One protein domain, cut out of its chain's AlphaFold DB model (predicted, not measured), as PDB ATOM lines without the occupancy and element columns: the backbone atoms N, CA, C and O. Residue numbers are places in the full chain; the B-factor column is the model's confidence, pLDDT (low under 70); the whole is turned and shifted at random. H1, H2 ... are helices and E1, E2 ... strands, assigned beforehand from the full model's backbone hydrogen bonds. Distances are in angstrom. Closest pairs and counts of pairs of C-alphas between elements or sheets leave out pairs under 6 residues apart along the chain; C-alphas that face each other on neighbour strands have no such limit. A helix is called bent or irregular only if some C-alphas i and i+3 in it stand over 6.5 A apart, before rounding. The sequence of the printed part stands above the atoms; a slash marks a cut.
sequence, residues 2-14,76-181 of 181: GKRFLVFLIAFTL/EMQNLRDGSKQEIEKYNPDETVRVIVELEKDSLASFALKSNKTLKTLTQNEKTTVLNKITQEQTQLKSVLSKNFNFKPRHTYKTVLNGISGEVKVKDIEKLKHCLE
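Overview. This is residues 2 to 14 and 76 to 181 of the 181 residues of an uncharacterized protein of Thermoanaerobacter siderophilus SR4 (UniProt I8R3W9). A strongly twisted sheet of four strands is covered on one face by two helices, the long H3 and the shorter H4. H3 runs on past the sheet with its first residues, where H2 packs on it, while the short H1 lies off the sheet, close to H4. The 119 printed residues include four named helices and four named strands in the order E1 H1 E2 H2 H3 E3 E4 H4; the sheet's order is E1 E2 E4 E3, antiparallel throughout, and the class is mixed. The whole is compact, with a radius of gyration of the C-alphas of 15.4 A, and spans 47 by 31 by 27 A, only just elongated.

Arrangement. Begin at E1, residues 5 to 10, an edge strand antiparallel to E2, residues 96 to 103; look at N 8 and O 100, 2.8 A apart and within hydrogen-bond range. On the other side of E2 find E4, residues 163 to 169, antiparallel to it, with N 99 and O 166 at 2.8 A. E3, residues 152 to 157, is the other edge strand and forms a hairpin with E4; N 154 and O 165 are 2.8 A apart. H3, residues 124 to 149, is on the sheet at a height over the sheet of 7.8 A, along the strands at 8 degrees to E4 on the local plane; the closest C-alphas of H3 and E3 are those of Ser 146 and Lys 152, 6.3 A apart. H4, residues 170 to 178, is on the sheet at a height of 7.0 A, and these make two layers, helices on one face of a sheet. H3, with residues 145 to 149 alone, only just touches H4, with 3 pairs of C-alphas within 8 A, the closest those of Phe 149 and Asp 172 at 6.4 A. With residues 127 to 131 alone H3 touches H2, residues 108 to 114, at a steep tilt of 61 degrees, opposite ways; the closest C-alphas, of Leu 108 and Val 130, are 6.5 A apart. E2, H2 and H3, and E3 form a split strand-helix-strand unit, two strands running the same way with E4 between them, and its crossover is right-handed. H1, residues 85 to 88, is not on the sheet and is close but not clearly touching H4, with the C-alphas of Ile 88 and Val 170 7.1 A apart. Every O i to N i+4 pair is within hydrogen-bond range in H2 and H3, 3 of 5 are in H4, and H1 is too short for such a pair.

Along the chain. Find C-alpha 5 at (133.128, 146.297, 208.570), where E1 begins its 16.7 A; H1 follows across the cut, 5.4 A long, then E2, 21.7 A, and H2, 10.0 A. From C-alpha 124 at (116.097, 130.447, 193.185) H3 runs 36.1 A, followed by E3, 15.2 A, and E4, 18.3 A. H4, 14.3 A, ends at C-alpha 178 at (137.619, 153.897, 210.790) and is only just irregular: C-alphas 171 and 174 are 7.0 A apart.

Size, cuts and confidence. The two farthest C-alphas, of Asn 92 and Thr 123, are 47.3 A apart. Residues 15 to 75 are not printed, and C-alphas 14 and 76 stand 12.3 A apart across this cut; of the links printed whole, none is long. Mean pLDDT of the printed part is 74.4, and residues 2 to 14, 76 to 88 and 177 to 181 are under 70.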
ATOM      1  N   GLY A   2     126.025 151.675 214.750       37.22
ATOM      2  CA  GLY A   2     127.128 151.697 213.783       37.22
ATOM      3  C   GLY A   2     127.219 150.347 213.074       37.22
ATOM      4  O   GLY A   2     126.971 149.309 213.692       37.22
ATOM      5  N   LYS A   3     127.447 150.370 211.762       36.34
ATOM      6  CA  LYS A   3     127.653 149.167 210.952       36.34
ATOM      7  C   LYS A   3     129.160 148.975 210.918       36.34
ATOM      8  O   LYS A   3     129.821 149.793 210.299       36.34
ATOM      9  N   ARG A   4     129.668 147.942 211.579       33.84
ATOM     10  CA  ARG A   4     131.091 147.608 211.577       33.84
ATOM     11  C   ARG A   4     131.426 146.830 210.295       33.84
ATOM     12  O   ARG A   4     130.574 146.118 209.754       33.84
ATOM     13  N   PHE A   5     132.628 147.009 209.753       38.81
ATOM     14  CA  PHE A   5     133.128 146.297 208.570       38.81
ATOM     15  C   PHE A   5     134.581 145.846 208.797       38.81
ATOM     16  O   PHE A   5     135.280 146.389 209.648       38.81
ATOM     17  N   LEU A   6     135.054 144.869 208.015       39.34
ATOM     18  CA  LEU A   6     136.383 144.262 208.154       39.34
ATOM     19  C   LEU A   6     137.217 144.473 206.872       39.34
ATOM     20  O   LEU A   6     136.698 144.343 205.768       39.34
ATOM     21  N   VAL A   7     138.508 144.804 206.979       41.12
ATOM     22  CA  VAL A   7     139.379 145.132 205.827       41.12
ATOM     23  C   VAL A   7     140.564 144.171 205.760       41.12
ATOM     24  O   VAL A   7     141.320 144.061 206.719       41.12
ATOM     25  N   PHE A   8     140.778 143.536 204.609       43.94
ATOM     26  CA  PHE A   8     141.928 142.684 204.295       43.94
ATOM     27  C   PHE A   8     142.812 143.356 203.246       43.94
ATOM     28  O   PHE A   8     142.290 143.885 202.274       43.94
ATOM     29  N   LEU A   9     144.136 143.295 203.368       36.81
ATOM     30  CA  LEU A   9     145.081 143.747 202.336       36.81
ATOM     31  C   LEU A   9     145.611 142.527 201.587       36.81
ATOM     32  O   LEU A   9     145.954 141.520 202.193       36.81
ATOM     33  N   ILE A  10     145.644 142.620 200.266       41.69
ATOM     34  CA  ILE A  10     146.236 141.648 199.357       41.69
ATOM     35  C   ILE A  10     147.267 142.401 198.514       41.69
ATOM     36  O   ILE A  10     146.909 143.120 197.582       41.69
ATOM     37  N   ALA A  11     148.550 142.269 198.829       30.14
ATOM     38  CA  ALA A  11     149.595 142.793 197.961       30.14
ATOM     39  C   ALA A  11     149.679 141.906 196.707       30.14
ATOM     40  O   ALA A  11     149.769 140.693 196.821       30.14
ATOM     41  N   PHE A  12     149.591 142.503 195.518       34.88
ATOM     42  CA  PHE A  12     149.895 141.833 194.252       34.88
ATOM     43  C   PHE A  12     150.837 142.752 193.481       34.88
ATOM     44  O   PHE A  12     150.404 143.785 192.962       34.88
ATOM     45  N   THR A  13     152.111 142.384 193.381       29.81
ATOM     46  CA  THR A  13     153.013 142.977 192.391       29.81
ATOM     47  C   THR A  13     152.574 142.501 191.007       29.81
ATOM     48  O   THR A  13     152.588 141.306 190.715       29.81
ATOM     49  N   LEU A  14     152.109 143.418 190.154       30.09
ATOM     50  CA  LEU A  14     151.612 143.084 188.816       30.09
ATOM     51  C   LEU A  14     152.762 142.632 187.902       30.09
ATOM     52  O   LEU A  14     153.467 143.466 187.339       30.09
ATOM     53  N   GLU A  76     150.400 134.155 198.036       34.72
ATOM     54  CA  GLU A  76     150.416 135.567 198.480       34.72
ATOM     55  C   GLU A  76     149.099 136.073 199.107       34.72
ATOM     56  O   GLU A  76     148.858 137.275 199.213       34.72
ATOM     57  N   MET A  77     148.209 135.188 199.571       32.91
ATOM     58  CA  MET A  77     147.027 135.616 200.339       32.91
ATOM     59  C   MET A  77     147.321 135.660 201.844       32.91
ATOM     60  O   MET A  77     147.108 134.683 202.563       32.91
ATOM     61  N   GLN A  78     147.769 136.816 202.343       44.78
ATOM     62  CA  GLN A  78     147.941 137.052 203.780       44.78
ATOM     63  C   GLN A  78     146.640 137.569 204.424       44.78
ATOM     64  O   GLN A  78     146.067 138.578 204.019       44.78
ATOM     65  N   ASN A  79     146.148 136.865 205.450       37.31
ATOM     66  CA  ASN A  79     144.959 137.263 206.210       37.31
ATOM     67  C   ASN A  79     145.322 138.341 207.241       37.31
ATOM     68  O   ASN A  79     145.875 138.029 208.294       37.31
ATOM     69  N   LEU A  80     144.967 139.598 206.982       45.62
ATOM     70  CA  LEU A  80     145.197 140.689 207.930       45.62
ATOM     71  C   LEU A  80     144.028 140.832 208.923       45.62
ATOM     72  O   LEU A  80     143.083 141.571 208.677       45.62
ATOM     73  N   ARG A  81     144.094 140.135 210.066       43.66
ATOM     74  CA  ARG A  81     143.321 140.486 211.285       43.66
ATOM     75  C   ARG A  81     144.161 141.402 212.190       43.66
ATOM     76  O   ARG A  81     145.325 141.624 211.875       43.66
ATOM     77  N   ASP A  82     143.574 141.922 213.274       43.59
ATOM     78  CA  ASP A  82     144.066 142.938 214.246       43.59
ATOM     79  C   ASP A  82     145.577 143.006 214.598       43.59
ATOM     80  O   ASP A  82     146.027 144.010 215.137       43.59
ATOM     81  N   GLY A  83     146.404 142.011 214.264       41.28
ATOM     82  CA  GLY A  83     147.874 142.072 214.342       41.28
ATOM     83  C   GLY A  83     148.581 142.719 213.134       41.28
ATOM     84  O   GLY A  83     149.798 142.629 213.025       41.28
ATOM     85  N   SER A  84     147.853 143.341 212.203       51.41
ATOM     86  CA  SER A  84     148.347 143.711 210.862       51.41
ATOM     87  C   SER A  84     149.158 145.005 210.749       51.41
ATOM     88  O   SER A  84     149.687 145.291 209.674       51.41
ATOM     89  N   LYS A  85     149.286 145.786 211.826       54.09
ATOM     90  CA  LYS A  85     149.983 147.083 211.784       54.09
ATOM     91  C   LYS A  85     151.439 146.937 211.318       54.09
ATOM     92  O   LYS A  85     151.877 147.673 210.444       54.09
ATOM     93  N   GLN A  86     152.118 145.897 211.805       53.41
ATOM     94  CA  GLN A  86     153.518 145.595 211.489       53.41
ATOM     95  C   GLN A  86     153.752 145.194 210.024       53.41
ATOM     96  O   GLN A  86     154.850 145.387 209.512       53.41
ATOM     97  N   GLU A  87     152.749 144.637 209.337       62.97
ATOM     98  CA  GLU A  87     152.885 144.241 207.928       62.97
ATOM     99  C   GLU A  87     152.614 145.422 206.995       62.97
ATOM    100  O   GLU A  87     153.325 145.617 206.017       62.97
ATOM    101  N   ILE A  88     151.627 146.261 207.335       65.69
ATOM    102  CA  ILE A  88     151.315 147.496 206.600       65.69
ATOM    103  C   ILE A  88     152.495 148.477 206.672       65.69
ATOM    104  O   ILE A  88     152.813 149.121 205.676       65.69
ATOM    105  N   GLU A  89     153.178 148.546 207.821       71.00
ATOM    106  CA  GLU A  89     154.366 149.385 208.047       71.00
ATOM    107  C   GLU A  89     155.554 149.051 207.124       71.00
ATOM    108  O   GLU A  89     156.439 149.889 206.956       71.00
ATOM    109  N   LYS A  90     155.578 147.868 206.492       78.00
ATOM    110  CA  LYS A  90     156.633 147.481 205.536       78.00
ATOM    111  C   LYS A  90     156.479 148.134 204.163       78.00
ATOM    112  O   LYS A  90     157.445 148.173 203.404       78.00
ATOM    113  N   TYR A  91     155.285 148.615 203.830       77.38
ATOM    114  CA  TYR A  91     154.988 149.188 202.522       77.38
ATOM    115  C   TYR A  91     155.171 150.703 202.522       77.38
ATOM    116  O   TYR A  91     154.968 151.382 203.531       77.38
ATOM    117  N   ASN A  92     155.512 151.263 201.360       84.88
ATOM    118  CA  ASN A  92     155.593 152.712 201.232       84.88
ATOM    119  C   ASN A  92     154.175 153.316 201.372       84.88
ATOM    120  O   ASN A  92     153.254 152.852 200.701       84.88
ATOM    121  N   PRO A  93     153.966 154.373 202.184       86.56
ATOM    122  CA  PRO A  93     152.650 154.994 202.361       86.56
ATOM    123  C   PRO A  93     151.958 155.429 201.055       86.56
ATOM    124  O   PRO A  93     150.726 155.450 200.981       86.56
ATOM    125  N   ASP A  94     152.722 155.789 200.020       87.88
ATOM    126  CA  ASP A  94     152.193 156.171 198.707       87.88
ATOM    127  C   ASP A  94     152.016 155.005 197.726       87.88
ATOM    128  O   ASP A  94     151.430 155.198 196.654       87.88
ATOM    129  N   GLU A  95     152.464 153.805 198.096       85.75
ATOM    130  CA  GLU A  95     152.260 152.585 197.325       85.75
ATOM    131  C   GLU A  95     150.774 152.239 197.236       85.75
ATOM    132  O   GLU A  95     149.997 152.441 198.172       85.75
ATOM    133  N   THR A  96     150.367 151.731 196.073       83.94
ATOM    134  CA  THR A  96     149.010 151.241 195.849       83.94
ATOM    135  C   THR A  96     148.987 149.737 196.040       83.94
ATOM    136  O   THR A  96     149.665 149.011 195.319       83.94
ATOM    137  N   VAL A  97     148.154 149.277 196.962       81.56
ATOM    138  CA  VAL A  97     147.950 147.857 197.250       81.56
ATOM    139  C   VAL A  97     146.514 147.470 196.934       81.56
ATOM    140  O   VAL A  97     145.616 148.318 196.893       81.56
ATOM    141  N   ARG A  98     146.268 146.179 196.710       83.12
ATOM    142  CA  ARG A  98     144.906 145.661 196.615       83.12
ATOM    143  C   ARG A  98     144.421 145.324 198.023       83.12
ATOM    144  O   ARG A  98     145.180 144.899 198.878       83.12
ATOM    145  N   VAL A  99     143.147 145.545 198.291       78.06
ATOM    146  CA  VAL A  99     142.492 145.202 199.557       78.06
ATOM    147  C   VAL A  99     141.150 144.548 199.246       78.06
ATOM    148  O   VAL A  99     140.578 144.824 198.193       78.06
ATOM    149  N   ILE A 100     140.644 143.685 200.127       80.94
ATOM    150  CA  ILE A 100     139.244 143.253 200.183       80.94
ATOM    151  C   ILE A 100     138.598 143.930 201.383       80.94
ATOM    152  O   ILE A 100     138.997 143.701 202.516       80.94
ATOM    153  N   VAL A 101     137.560 144.716 201.143       80.94
ATOM    154  CA  VAL A 101     136.696 145.248 202.197       80.94
ATOM    155  C   VAL A 101     135.513 144.297 202.355       80.94
ATOM    156  O   VAL A 101     134.669 144.210 201.462       80.94
ATOM    157  N   GLU A 102     135.479 143.549 203.450       77.25
ATOM    158  CA  GLU A 102     134.396 142.645 203.831       77.25
ATOM    159  C   GLU A 102     133.346 143.379 204.681       77.25
ATOM    160  O   GLU A 102     133.648 144.124 205.612       77.25
ATOM    161  N   LEU A 103     132.078 143.174 204.347       75.81
ATOM    162  CA  LEU A 103     130.935 143.615 205.127       75.81
ATOM    163  C   LEU A 103     130.621 142.550 206.180       75.81
ATOM    164  O   LEU A 103     130.533 141.373 205.848       75.81
ATOM    165  N   GLU A 104     130.294 142.957 207.409       75.75
ATOM    166  CA  GLU A 104     129.805 142.034 208.456       75.75
ATOM    167  C   GLU A 104     128.461 141.363 208.120       75.75
ATOM    168  O   GLU A 104     127.991 140.455 208.809       75.75
ATOM    169  N   LYS A 105     127.795 141.838 207.069       76.19
ATOM    170  CA  LYS A 105     126.508 141.321 206.619       76.19
ATOM    171  C   LYS A 105     126.675 140.003 205.879       76.19
ATOM    172  O   LYS A 105     127.638 139.803 205.148       76.19
ATOM    173  N   ASP A 106     125.656 139.155 205.976       79.69
ATOM    174  CA  ASP A 106     125.696 137.804 205.424       79.69
ATOM    175  C   ASP A 106     126.068 137.741 203.939       79.69
ATOM    176  O   ASP A 106     125.473 138.408 203.090       79.69
ATOM    177  N   SER A 107     127.023 136.865 203.630       82.56
ATOM    178  CA  SER A 107     127.195 136.305 202.293       82.56
ATOM    179  C   SER A 107     126.068 135.318 201.981       82.56
ATOM    180  O   SER A 107     125.337 134.877 202.874       82.56
ATOM    181  N   LEU A 108     125.939 134.904 200.719       80.06
ATOM    182  CA  LEU A 108     124.955 133.886 200.344       80.06
ATOM    183  C   LEU A 108     125.181 132.560 201.096       80.06
ATOM    184  O   LEU A 108     124.216 131.903 201.484       80.06
ATOM    185  N   ALA A 109     126.441 132.174 201.324       76.56
ATOM    186  CA  ALA A 109     126.787 130.983 202.094       76.56
ATOM    187  C   ALA A 109     126.427 131.142 203.577       76.56
ATOM    188  O   ALA A 109     125.796 130.246 204.133       76.56
ATOM    189  N   SER A 110     126.752 132.285 204.193       74.81
ATOM    190  CA  SER A 110     126.384 132.563 205.591       74.81
ATOM    191  C   SER A 110     124.864 132.560 205.786       74.81
ATOM    192  O   SER A 110     124.355 131.919 206.704       74.81
ATOM    193  N   PHE A 111     124.117 133.182 204.865       83.06
ATOM    194  CA  PHE A 111     122.655 133.149 204.871       83.06
ATOM    195  C   PHE A 111     122.105 131.720 204.777       83.06
ATOM    196  O   PHE A 111     121.196 131.360 205.529       83.06
ATOM    197  N   ALA A 112     122.651 130.897 203.872       74.50
ATOM    198  CA  ALA A 112     122.231 129.506 203.726       74.50
ATOM    199  C   ALA A 112     122.424 128.740 205.041       74.50
ATOM    200  O   ALA A 112     121.476 128.127 205.529       74.50
ATOM    201  N   LEU A 113     123.612 128.850 205.643       76.69
ATOM    202  CA  LEU A 113     123.947 128.176 206.898       76.69
ATOM    203  C   LEU A 113     123.035 128.626 208.046       76.69
ATOM    204  O   LEU A 113     122.472 127.783 208.738       76.69
ATOM    205  N   LYS A 114     122.807 129.939 208.196       83.88
ATOM    206  CA  LYS A 114     121.869 130.501 209.188       83.88
ATOM    207  C   LYS A 114     120.427 130.032 208.987       83.88
ATOM    208  O   LYS A 114     119.665 129.968 209.944       83.88
ATOM    209  N   SER A 115     120.067 129.688 207.754       81.69
ATOM    210  CA  SER A 115     118.745 129.170 207.389       81.69
ATOM    211  C   SER A 115     118.660 127.639 207.445       81.69
ATOM    212  O   SER A 115     117.705 127.075 206.916       81.69
ATOM    213  N   ASN A 116     119.652 126.951 208.032       87.19
ATOM    214  CA  ASN A 116     119.775 125.484 208.038       87.19
ATOM    215  C   ASN A 116     119.706 124.863 206.628       87.19
ATOM    216  O   ASN A 116     119.153 123.785 206.416       87.19
ATOM    217  N   LYS A 117     120.260 125.569 205.638       83.25
ATOM    218  CA  LYS A 117     120.305 125.185 204.225       83.25
ATOM    219  C   LYS A 117     121.746 125.159 203.718       83.25
ATOM    220  O   LYS A 117     122.673 125.707 204.306       83.25
ATOM    221  N   THR A 118     121.931 124.544 202.558       85.06
ATOM    222  CA  THR A 118     123.151 124.651 201.756       85.06
ATOM    223  C   THR A 118     122.897 125.570 200.563       85.06
ATOM    224  O   THR A 118     121.752 125.810 200.180       85.06
ATOM    225  N   LEU A 119     123.956 126.020 199.884       73.75
ATOM    226  CA  LEU A 119     123.815 126.764 198.624       73.75
ATOM    227  C   LEU A 119     122.999 126.000 197.561       73.75
ATOM    228  O   LEU A 119     122.356 126.618 196.710       73.75
ATOM    229  N   LYS A 120     123.022 124.660 197.605       86.81
ATOM    230  CA  LYS A 120     122.258 123.800 196.693       86.81
ATOM    231  C   LYS A 120     120.773 123.743 197.051       86.81
ATOM    232  O   LYS A 120     119.956 123.669 196.144       86.81
ATOM    233  N   THR A 121     120.432 123.802 198.338       89.19
ATOM    234  CA  THR A 121     119.044 123.682 198.819       89.19
ATOM    235  C   THR A 121     118.323 125.026 198.948       89.19
ATOM    236  O   THR A 121     117.130 125.051 199.236       89.19
ATOM    237  N   LEU A 122     119.015 126.150 198.726       79.19
ATOM    238  CA  LEU A 122     118.368 127.447 198.537       79.19
ATOM    239  C   LEU A 122     117.542 127.455 197.247       79.19
ATOM    240  O   LEU A 122     118.049 127.124 196.171       79.19
ATOM    241  N   THR A 123     116.300 127.921 197.350       96.44
ATOM    242  CA  THR A 123     115.455 128.176 196.180       96.44
ATOM    243  C   THR A 123     116.037 129.307 195.335       96.44
ATOM    244  O   THR A 123     116.796 130.156 195.818       96.44
ATOM    245  N   GLN A 124     115.652 129.364 194.060       94.38
ATOM    246  CA  GLN A 124     116.097 130.447 193.185       94.38
ATOM    247  C   GLN A 124     115.632 131.820 193.692       94.38
ATOM    248  O   GLN A 124     116.392 132.783 193.630       94.38
ATOM    249  N   ASN A 125     114.423 131.901 194.256       97.19
ATOM    250  CA  ASN A 125     113.893 133.146 194.806       97.19
ATOM    251  C   ASN A 125     114.700 133.639 196.022       97.19
ATOM    252  O   ASN A 125     115.027 134.823 196.114       97.19
ATOM    253  N   GLU A 126     115.088 132.732 196.925       94.88
ATOM    254  CA  GLU A 126     115.952 133.066 198.066       94.88
ATOM    255  C   GLU A 126     117.321 133.572 197.603       94.88
ATOM    256  O   GLU A 126     117.785 134.611 198.075       94.88
ATOM    257  N   LYS A 127     117.945 132.891 196.627       92.88
ATOM    258  CA  LYS A 127     119.231 133.324 196.053       92.88
ATOM    259  C   LYS A 127     119.135 134.729 195.478       92.88
ATOM    260  O   LYS A 127     119.952 135.578 195.821       92.88
ATOM    261  N   THR A 128     118.134 134.982 194.637       97.06
ATOM    262  CA  THR A 128     117.928 136.293 194.012       97.06
ATOM    263  C   THR A 128     117.710 137.379 195.061       97.06
ATOM    264  O   THR A 128     118.351 138.425 194.999       97.06
ATOM    265  N   THR A 129     116.872 137.120 196.065       96.81
ATOM    266  CA  THR A 129     116.576 138.083 197.137       96.81
ATOM    267  C   THR A 129     117.842 138.478 197.899       96.81
ATOM    268  O   THR A 129     118.138 139.665 198.058       96.81
ATOM    269  N   VAL A 130     118.635 137.491 198.321       91.56
ATOM    270  CA  VAL A 130     119.871 137.725 199.079       91.56
ATOM    271  C   VAL A 130     120.929 138.410 198.215       91.56
ATOM    272  O   VAL A 130     121.535 139.390 198.646       91.56
ATOM    273  N   LEU A 131     121.123 137.965 196.970       94.62
ATOM    274  CA  LEU A 131     122.100 138.561 196.055       94.62
ATOM    275  C   LEU A 131     121.748 140.004 195.673       94.62
ATOM    276  O   LEU A 131     122.657 140.826 195.529       94.62
ATOM    277  N   ASN A 132     120.462 140.339 195.545       97.00
ATOM    278  CA  ASN A 132     120.018 141.712 195.302       97.00
ATOM    279  C   ASN A 132     120.350 142.614 196.491       97.00
ATOM    280  O   ASN A 132     120.927 143.685 196.298       97.00
ATOM    281  N   LYS A 133     120.079 142.153 197.719       93.25
ATOM    282  CA  LYS A 133     120.436 142.881 198.942       93.25
ATOM    283  C   LYS A 133     121.946 143.111 199.043       93.25
ATOM    284  O   LYS A 133     122.374 144.250 199.207       93.25
ATOM    285  N   ILE A 134     122.749 142.061 198.849       88.75
ATOM    286  CA  ILE A 134     124.216 142.162 198.827       88.75
ATOM    287  C   ILE A 134     124.668 143.180 197.767       88.75
ATOM    288  O   ILE A 134     125.501 144.041 198.036       88.75
ATOM    289  N   THR A 135     124.082 143.135 196.567       95.19
ATOM    290  CA  THR A 135     124.429 144.053 195.471       95.19
ATOM    291  C   THR A 135     124.126 145.508 195.819       95.19
ATOM    292  O   THR A 135     124.953 146.376 195.550       95.19
ATOM    293  N   GLN A 136     122.973 145.793 196.423       92.62
ATOM    294  CA  GLN A 136     122.617 147.149 196.848       92.62
ATOM    295  C   GLN A 136     123.603 147.690 197.890       92.62
ATOM    296  O   GLN A 136     124.102 148.807 197.753       92.62
ATOM    297  N   GLU A 137     123.934 146.879 198.893       87.31
ATOM    298  CA  GLU A 137     124.864 147.246 199.965       87.31
ATOM    299  C   GLU A 137     126.277 147.503 199.432       87.31
ATOM    300  O   GLU A 137     126.917 148.492 199.783       87.31
ATOM    301  N   GLN A 138     126.741 146.654 198.519       87.62
ATOM    302  CA  GLN A 138     128.050 146.792 197.890       87.62
ATOM    303  C   GLN A 138     128.121 147.985 196.932       87.62
ATOM    304  O   GLN A 138     129.161 148.632 196.839       87.62
ATOM    305  N   THR A 139     127.035 148.322 196.234       92.12
ATOM    306  CA  THR A 139     126.978 149.532 195.398       92.12
ATOM    307  C   THR A 139     127.117 150.796 196.246       92.12
ATOM    308  O   THR A 139     127.890 151.686 195.890       92.12
ATOM    309  N   GLN A 140     126.438 150.853 197.396       87.12
ATOM    310  CA  GLN A 140     126.587 151.963 198.343       87.12
ATOM    311  C   GLN A 140     128.025 152.053 198.868       87.12
ATOM    312  O   GLN A 140     128.625 153.127 198.825       87.12
ATOM    313  N   LEU A 141     128.606 150.921 199.282       84.75
ATOM    314  CA  LEU A 141     129.984 150.875 199.772       84.75
ATOM    315  C   LEU A 141     130.991 151.331 198.705       84.75
ATOM    316  O   LEU A 141     131.844 152.161 198.998       84.75
ATOM    317  N   LYS A 142     130.868 150.866 197.452       87.12
ATOM    318  CA  LYS A 142     131.729 151.311 196.337       87.12
ATOM    319  C   LYS A 142     131.713 152.823 196.175       87.12
ATOM    320  O   LYS A 142     132.774 153.418 196.026       87.12
ATOM    321  N   SER A 143     130.529 153.435 196.214       87.38
ATOM    322  CA  SER A 143     130.393 154.885 196.061       87.38
ATOM    323  C   SER A 143     131.135 155.643 197.166       87.38
ATOM    324  O   SER A 143     131.900 156.559 196.868       87.38
ATOM    325  N   VAL A 144     130.977 155.214 198.423       87.44
ATOM    326  CA  VAL A 144     131.685 155.796 199.577       87.44
ATOM    327  C   VAL A 144     133.198 155.619 199.436       87.44
ATOM    328  O   VAL A 144     133.946 156.589 199.563       87.44
ATOM    329  N   LEU A 145     133.650 154.404 199.119       85.44
ATOM    330  CA  LEU A 145     135.072 154.087 199.014       85.44
ATOM    331  C   LEU A 145     135.760 154.870 197.890       85.44
ATOM    332  O   LEU A 145     136.813 155.472 198.105       85.44
ATOM    333  N   SER A 146     135.165 154.896 196.696       91.44
ATOM    334  CA  SER A 146     135.732 155.615 195.553       91.44
ATOM    335  C   SER A 146     135.766 157.125 195.782       91.44
ATOM    336  O   SER A 146     136.744 157.764 195.398       91.44
ATOM    337  N   LYS A 147     134.753 157.694 196.450       89.81
ATOM    338  CA  LYS A 147     134.699 159.132 196.750       89.81
ATOM    339  C   LYS A 147     135.728 159.561 197.799       89.81
ATOM    340  O   LYS A 147     136.336 160.614 197.640       89.81
ATOM    341  N   ASN A 148     135.910 158.773 198.857       87.06
ATOM    342  CA  ASN A 148     136.682 159.202 200.028       87.06
ATOM    343  C   ASN A 148     138.141 158.726 200.024       87.06
ATOM    344  O   ASN A 148     138.985 159.372 200.636       87.06
ATOM    345  N   PHE A 149     138.448 157.618 199.341       87.19
ATOM    346  CA  PHE A 149     139.766 156.966 199.423       87.19
ATOM    347  C   PHE A 149     140.435 156.758 198.064       87.19
ATOM    348  O   PHE A 149     141.416 156.025 197.974       87.19
ATOM    349  N   ASN A 150     139.889 157.345 196.988       90.31
ATOM    350  CA  ASN A 150     140.311 157.059 195.610       90.31
ATOM    351  C   ASN A 150     140.363 155.541 195.324       90.31
ATOM    352  O   ASN A 150     141.199 155.051 194.562       90.31
ATOM    353  N   PHE A 151     139.487 154.788 195.992       87.12
ATOM    354  CA  PHE A 151     139.437 153.341 195.892       87.12
ATOM    355  C   PHE A 151     138.991 152.950 194.487       87.12
ATOM    356  O   PHE A 151     137.928 153.388 194.031       87.12
ATOM    357  N   LYS A 152     139.773 152.099 193.817       91.38
ATOM    358  CA  LYS A 152     139.464 151.582 192.476       91.38
ATOM    359  C   LYS A 152     138.927 150.154 192.585       91.38
ATOM    360  O   LYS A 152     139.724 149.233 192.774       91.38
ATOM    361  N   PRO A 153     137.603 149.930 192.476       87.81
ATOM    362  CA  PRO A 153     137.028 148.598 192.614       87.81
ATOM    363  C   PRO A 153     137.557 147.643 191.538       87.81
ATOM    364  O   PRO A 153     137.658 148.006 190.367       87.81
ATOM    365  N   ARG A 154     137.854 146.403 191.928       86.81
ATOM    366  CA  ARG A 154     138.346 145.333 191.045       86.81
ATOM    367  C   ARG A 154     137.383 144.157 190.978       86.81
ATOM    368  O   ARG A 154     137.038 143.717 189.886       86.81
ATOM    369  N   HIS A 155     136.932 143.654 192.124       85.44
ATOM    370  CA  HIS A 155     136.042 142.497 192.174       85.44
ATOM    371  C   HIS A 155     135.002 142.615 193.287       85.44
ATOM    372  O   HIS A 155     135.094 143.443 194.189       85.44
ATOM    373  N   THR A 156     133.957 141.801 193.202       85.88
ATOM    374  CA  THR A 156     132.864 141.776 194.165       85.88
ATOM    375  C   THR A 156     132.530 140.342 194.530       85.88
ATOM    376  O   THR A 156     132.131 139.555 193.678       85.88
ATOM    377  N   TYR A 157     132.654 140.032 195.812       86.19
ATOM    378  CA  TYR A 157     132.406 138.722 196.388       86.19
ATOM    379  C   TYR A 157     131.036 138.718 197.057       86.19
ATOM    380  O   TYR A 157     130.710 139.616 197.830       86.19
ATOM    381  N   LYS A 158     130.212 137.722 196.731       85.62
ATOM    382  CA  LYS A 158     128.839 137.605 197.258       85.62
ATOM    383  C   LYS A 158     128.532 136.223 197.829       85.62
ATOM    384  O   LYS A 158     127.572 136.057 198.576       85.62
ATOM    385  N   THR A 159     129.322 135.221 197.441       80.62
ATOM    386  CA  THR A 159     129.013 133.812 197.695       80.62
ATOM    387  C   THR A 159     129.591 133.334 199.017       80.62
ATOM    388  O   THR A 159     128.825 132.995 199.909       80.62
ATOM    389  N   VAL A 160     130.922 133.303 199.146       80.38
ATOM    390  CA  VAL A 160     131.614 132.794 200.346       80.38
ATOM    391  C   VAL A 160     131.729 133.893 201.400       80.38
ATOM    392  O   VAL A 160     131.275 133.712 202.524       80.38
ATOM    393  N   LEU A 161     132.229 135.057 200.990       81.19
ATOM    394  CA  LEU A 161     132.280 136.286 201.779       81.19
ATOM    395  C   LEU A 161     131.455 137.382 201.094       81.19
ATOM    396  O   LEU A 161     131.185 137.296 199.889       81.19
ATOM    397  N   ASN A 162     131.048 138.392 201.857       80.06
ATOM    398  CA  ASN A 162     130.357 139.573 201.347       80.06
ATOM    399  C   ASN A 162     131.341 140.741 201.322       80.06
ATOM    400  O   ASN A 162     131.589 141.349 202.350       80.06
ATOM    401  N   GLY A 163     131.921 141.065 200.170       83.56
ATOM    402  CA  GLY A 163     132.982 142.066 200.137       83.56
ATOM    403  C   GLY A 163     133.356 142.556 198.751       83.56
ATOM    404  O   GLY A 163     132.896 142.044 197.729       83.56
ATOM    405  N   ILE A 164     134.205 143.577 198.709       85.44
ATOM    406  CA  ILE A 164     134.640 144.242 197.480       85.44
ATOM    407  C   ILE A 164     136.155 144.340 197.509       85.44
ATOM    408  O   ILE A 164     136.706 144.911 198.446       85.44
ATOM    409  N   SER A 165     136.826 143.813 196.482       86.50
ATOM    410  CA  SER A 165     138.242 144.109 196.300       86.50
ATOM    411  C   SER A 165     138.451 145.371 195.489       86.50
ATOM    412  O   SER A 165     137.646 145.710 194.617       86.50
ATOM    413  N   GLY A 166     139.564 146.038 195.737       83.38
ATOM    414  CA  GLY A 166     139.996 147.179 194.954       83.38
ATOM    415  C   GLY A 166     141.370 147.659 195.367       83.38
ATOM    416  O   GLY A 166     141.987 147.099 196.266       83.38
ATOM    417  N   GLU A 167     141.855 148.664 194.662       86.62
ATOM    418  CA  GLU A 167     143.152 149.283 194.912       86.62
ATOM    419  C   GLU A 167     142.995 150.553 195.742       86.62
ATOM    420  O   GLU A 167     142.084 151.347 195.491       86.62
ATOM    421  N   VAL A 168     143.892 150.741 196.707       85.38
ATOM    422  CA  VAL A 168     143.962 151.914 197.586       85.38
ATOM    423  C   VAL A 168     145.417 152.182 197.961       85.38
ATOM    424  O   VAL A 168     146.249 151.273 197.930       85.38
ATOM    425  N   LYS A 169     145.742 153.428 198.313       86.44
ATOM    426  CA  LYS A 169     147.061 153.740 198.867       86.44
ATOM    427  C   LYS A 169     147.205 153.201 200.286       86.44
ATOM    428  O   LYS A 169     146.265 153.299 201.074       86.44
ATOM    429  N   VAL A 170     148.399 152.725 200.631       84.00
ATOM    430  CA  VAL A 170     148.734 152.215 201.973       84.00
ATOM    431  C   VAL A 170     148.376 153.224 203.066       84.00
ATOM    432  O   VAL A 170     147.706 152.874 204.037       84.00
ATOM    433  N   LYS A 171     148.709 154.505 202.868       85.56
ATOM    434  CA  LYS A 171     148.410 155.588 203.824       85.56
ATOM    435  C   LYS A 171     146.928 155.810 204.126       85.56
ATOM    436  O   LYS A 171     146.599 156.480 205.102       85.56
ATOM    437  N   ASP A 172     146.037 155.305 203.279       85.44
ATOM    438  CA  ASP A 172     144.596 155.494 203.418       85.44
ATOM    439  C   ASP A 172     143.899 154.265 204.027       85.44
ATOM    440  O   ASP A 172     142.718 154.341 204.358       85.44
ATOM    441  N   ILE A 173     144.623 153.164 204.264       80.75
ATOM    442  CA  ILE A 173     144.070 151.917 204.821       80.75
ATOM    443  C   ILE A 173     143.577 152.099 206.256       80.75
ATOM    444  O   ILE A 173     142.468 151.678 206.574       80.75
ATOM    445  N   GLU A 174     144.350 152.766 207.115       79.75
ATOM    446  CA  GLU A 174     143.930 153.027 208.502       79.75
ATOM    447  C   GLU A 174     142.685 153.926 208.556       79.75
ATOM    448  O   GLU A 174     141.762 153.685 209.332       79.75
ATOM    449  N   LYS A 175     142.582 154.913 207.658       80.12
ATOM    450  CA  LYS A 175     141.380 155.757 207.549       80.12
ATOM    451  C   LYS A 175     140.176 154.970 207.027       80.12
ATOM    452  O   LYS A 175     139.049 155.223 207.448       80.12
ATOM    453  N   LEU A 176     140.410 154.029 206.110       71.31
ATOM    454  CA  LEU A 176     139.376 153.162 205.556       71.31
ATOM    455  C   LEU A 176     138.776 152.265 206.647       71.31
ATOM    456  O   LEU A 176     137.558 152.124 206.671       71.31
ATOM    457  N   LYS A 177     139.589 151.741 207.579       67.69
ATOM    458  CA  LYS A 177     139.100 150.979 208.746       67.69
ATOM    459  C   LYS A 177     138.109 151.800 209.582       67.69
ATOM    460  O   LYS A 177     136.995 151.347 209.801       67.69
ATOM    461  N   HIS A 178     138.462 153.034 209.946       62.34
ATOM    462  CA  HIS A 178     137.619 153.897 210.790       62.34
ATOM    463  C   HIS A 178     136.374 154.466 210.098       62.34
ATOM    464  O   HIS A 178     135.371 154.744 210.744       62.34
ATOM    465  N   CYS A 179     136.405 154.662 208.777       58.19
ATOM    466  CA  CYS A 179     135.233 155.126 208.022       58.19
ATOM    467  C   CYS A 179     134.112 154.077 207.954       58.19
ATOM    468  O   CYS A 179     132.995 154.380 207.527       58.19
ATOM    469  N   LEU A 180     134.432 152.840 208.318       55.03
ATOM    470  CA  LEU A 180     133.538 151.703 208.291       55.03
ATOM    471  C   LEU A 180     133.203 151.202 209.713       55.03
ATOM    472  O   LEU A 180     132.900 150.030 209.901       55.03
ATOM    473  N   GLU A 181     133.268 152.064 210.725       44.22
ATOM    474  CA  GLU A 181     132.779 151.798 212.090       44.22
ATOM    475  C   GLU A 181     131.524 152.640 212.378       44.22
ATOM    476  O   GLU A 181     130.566 152.103 212.997       44.22
TER     477      GLU A 181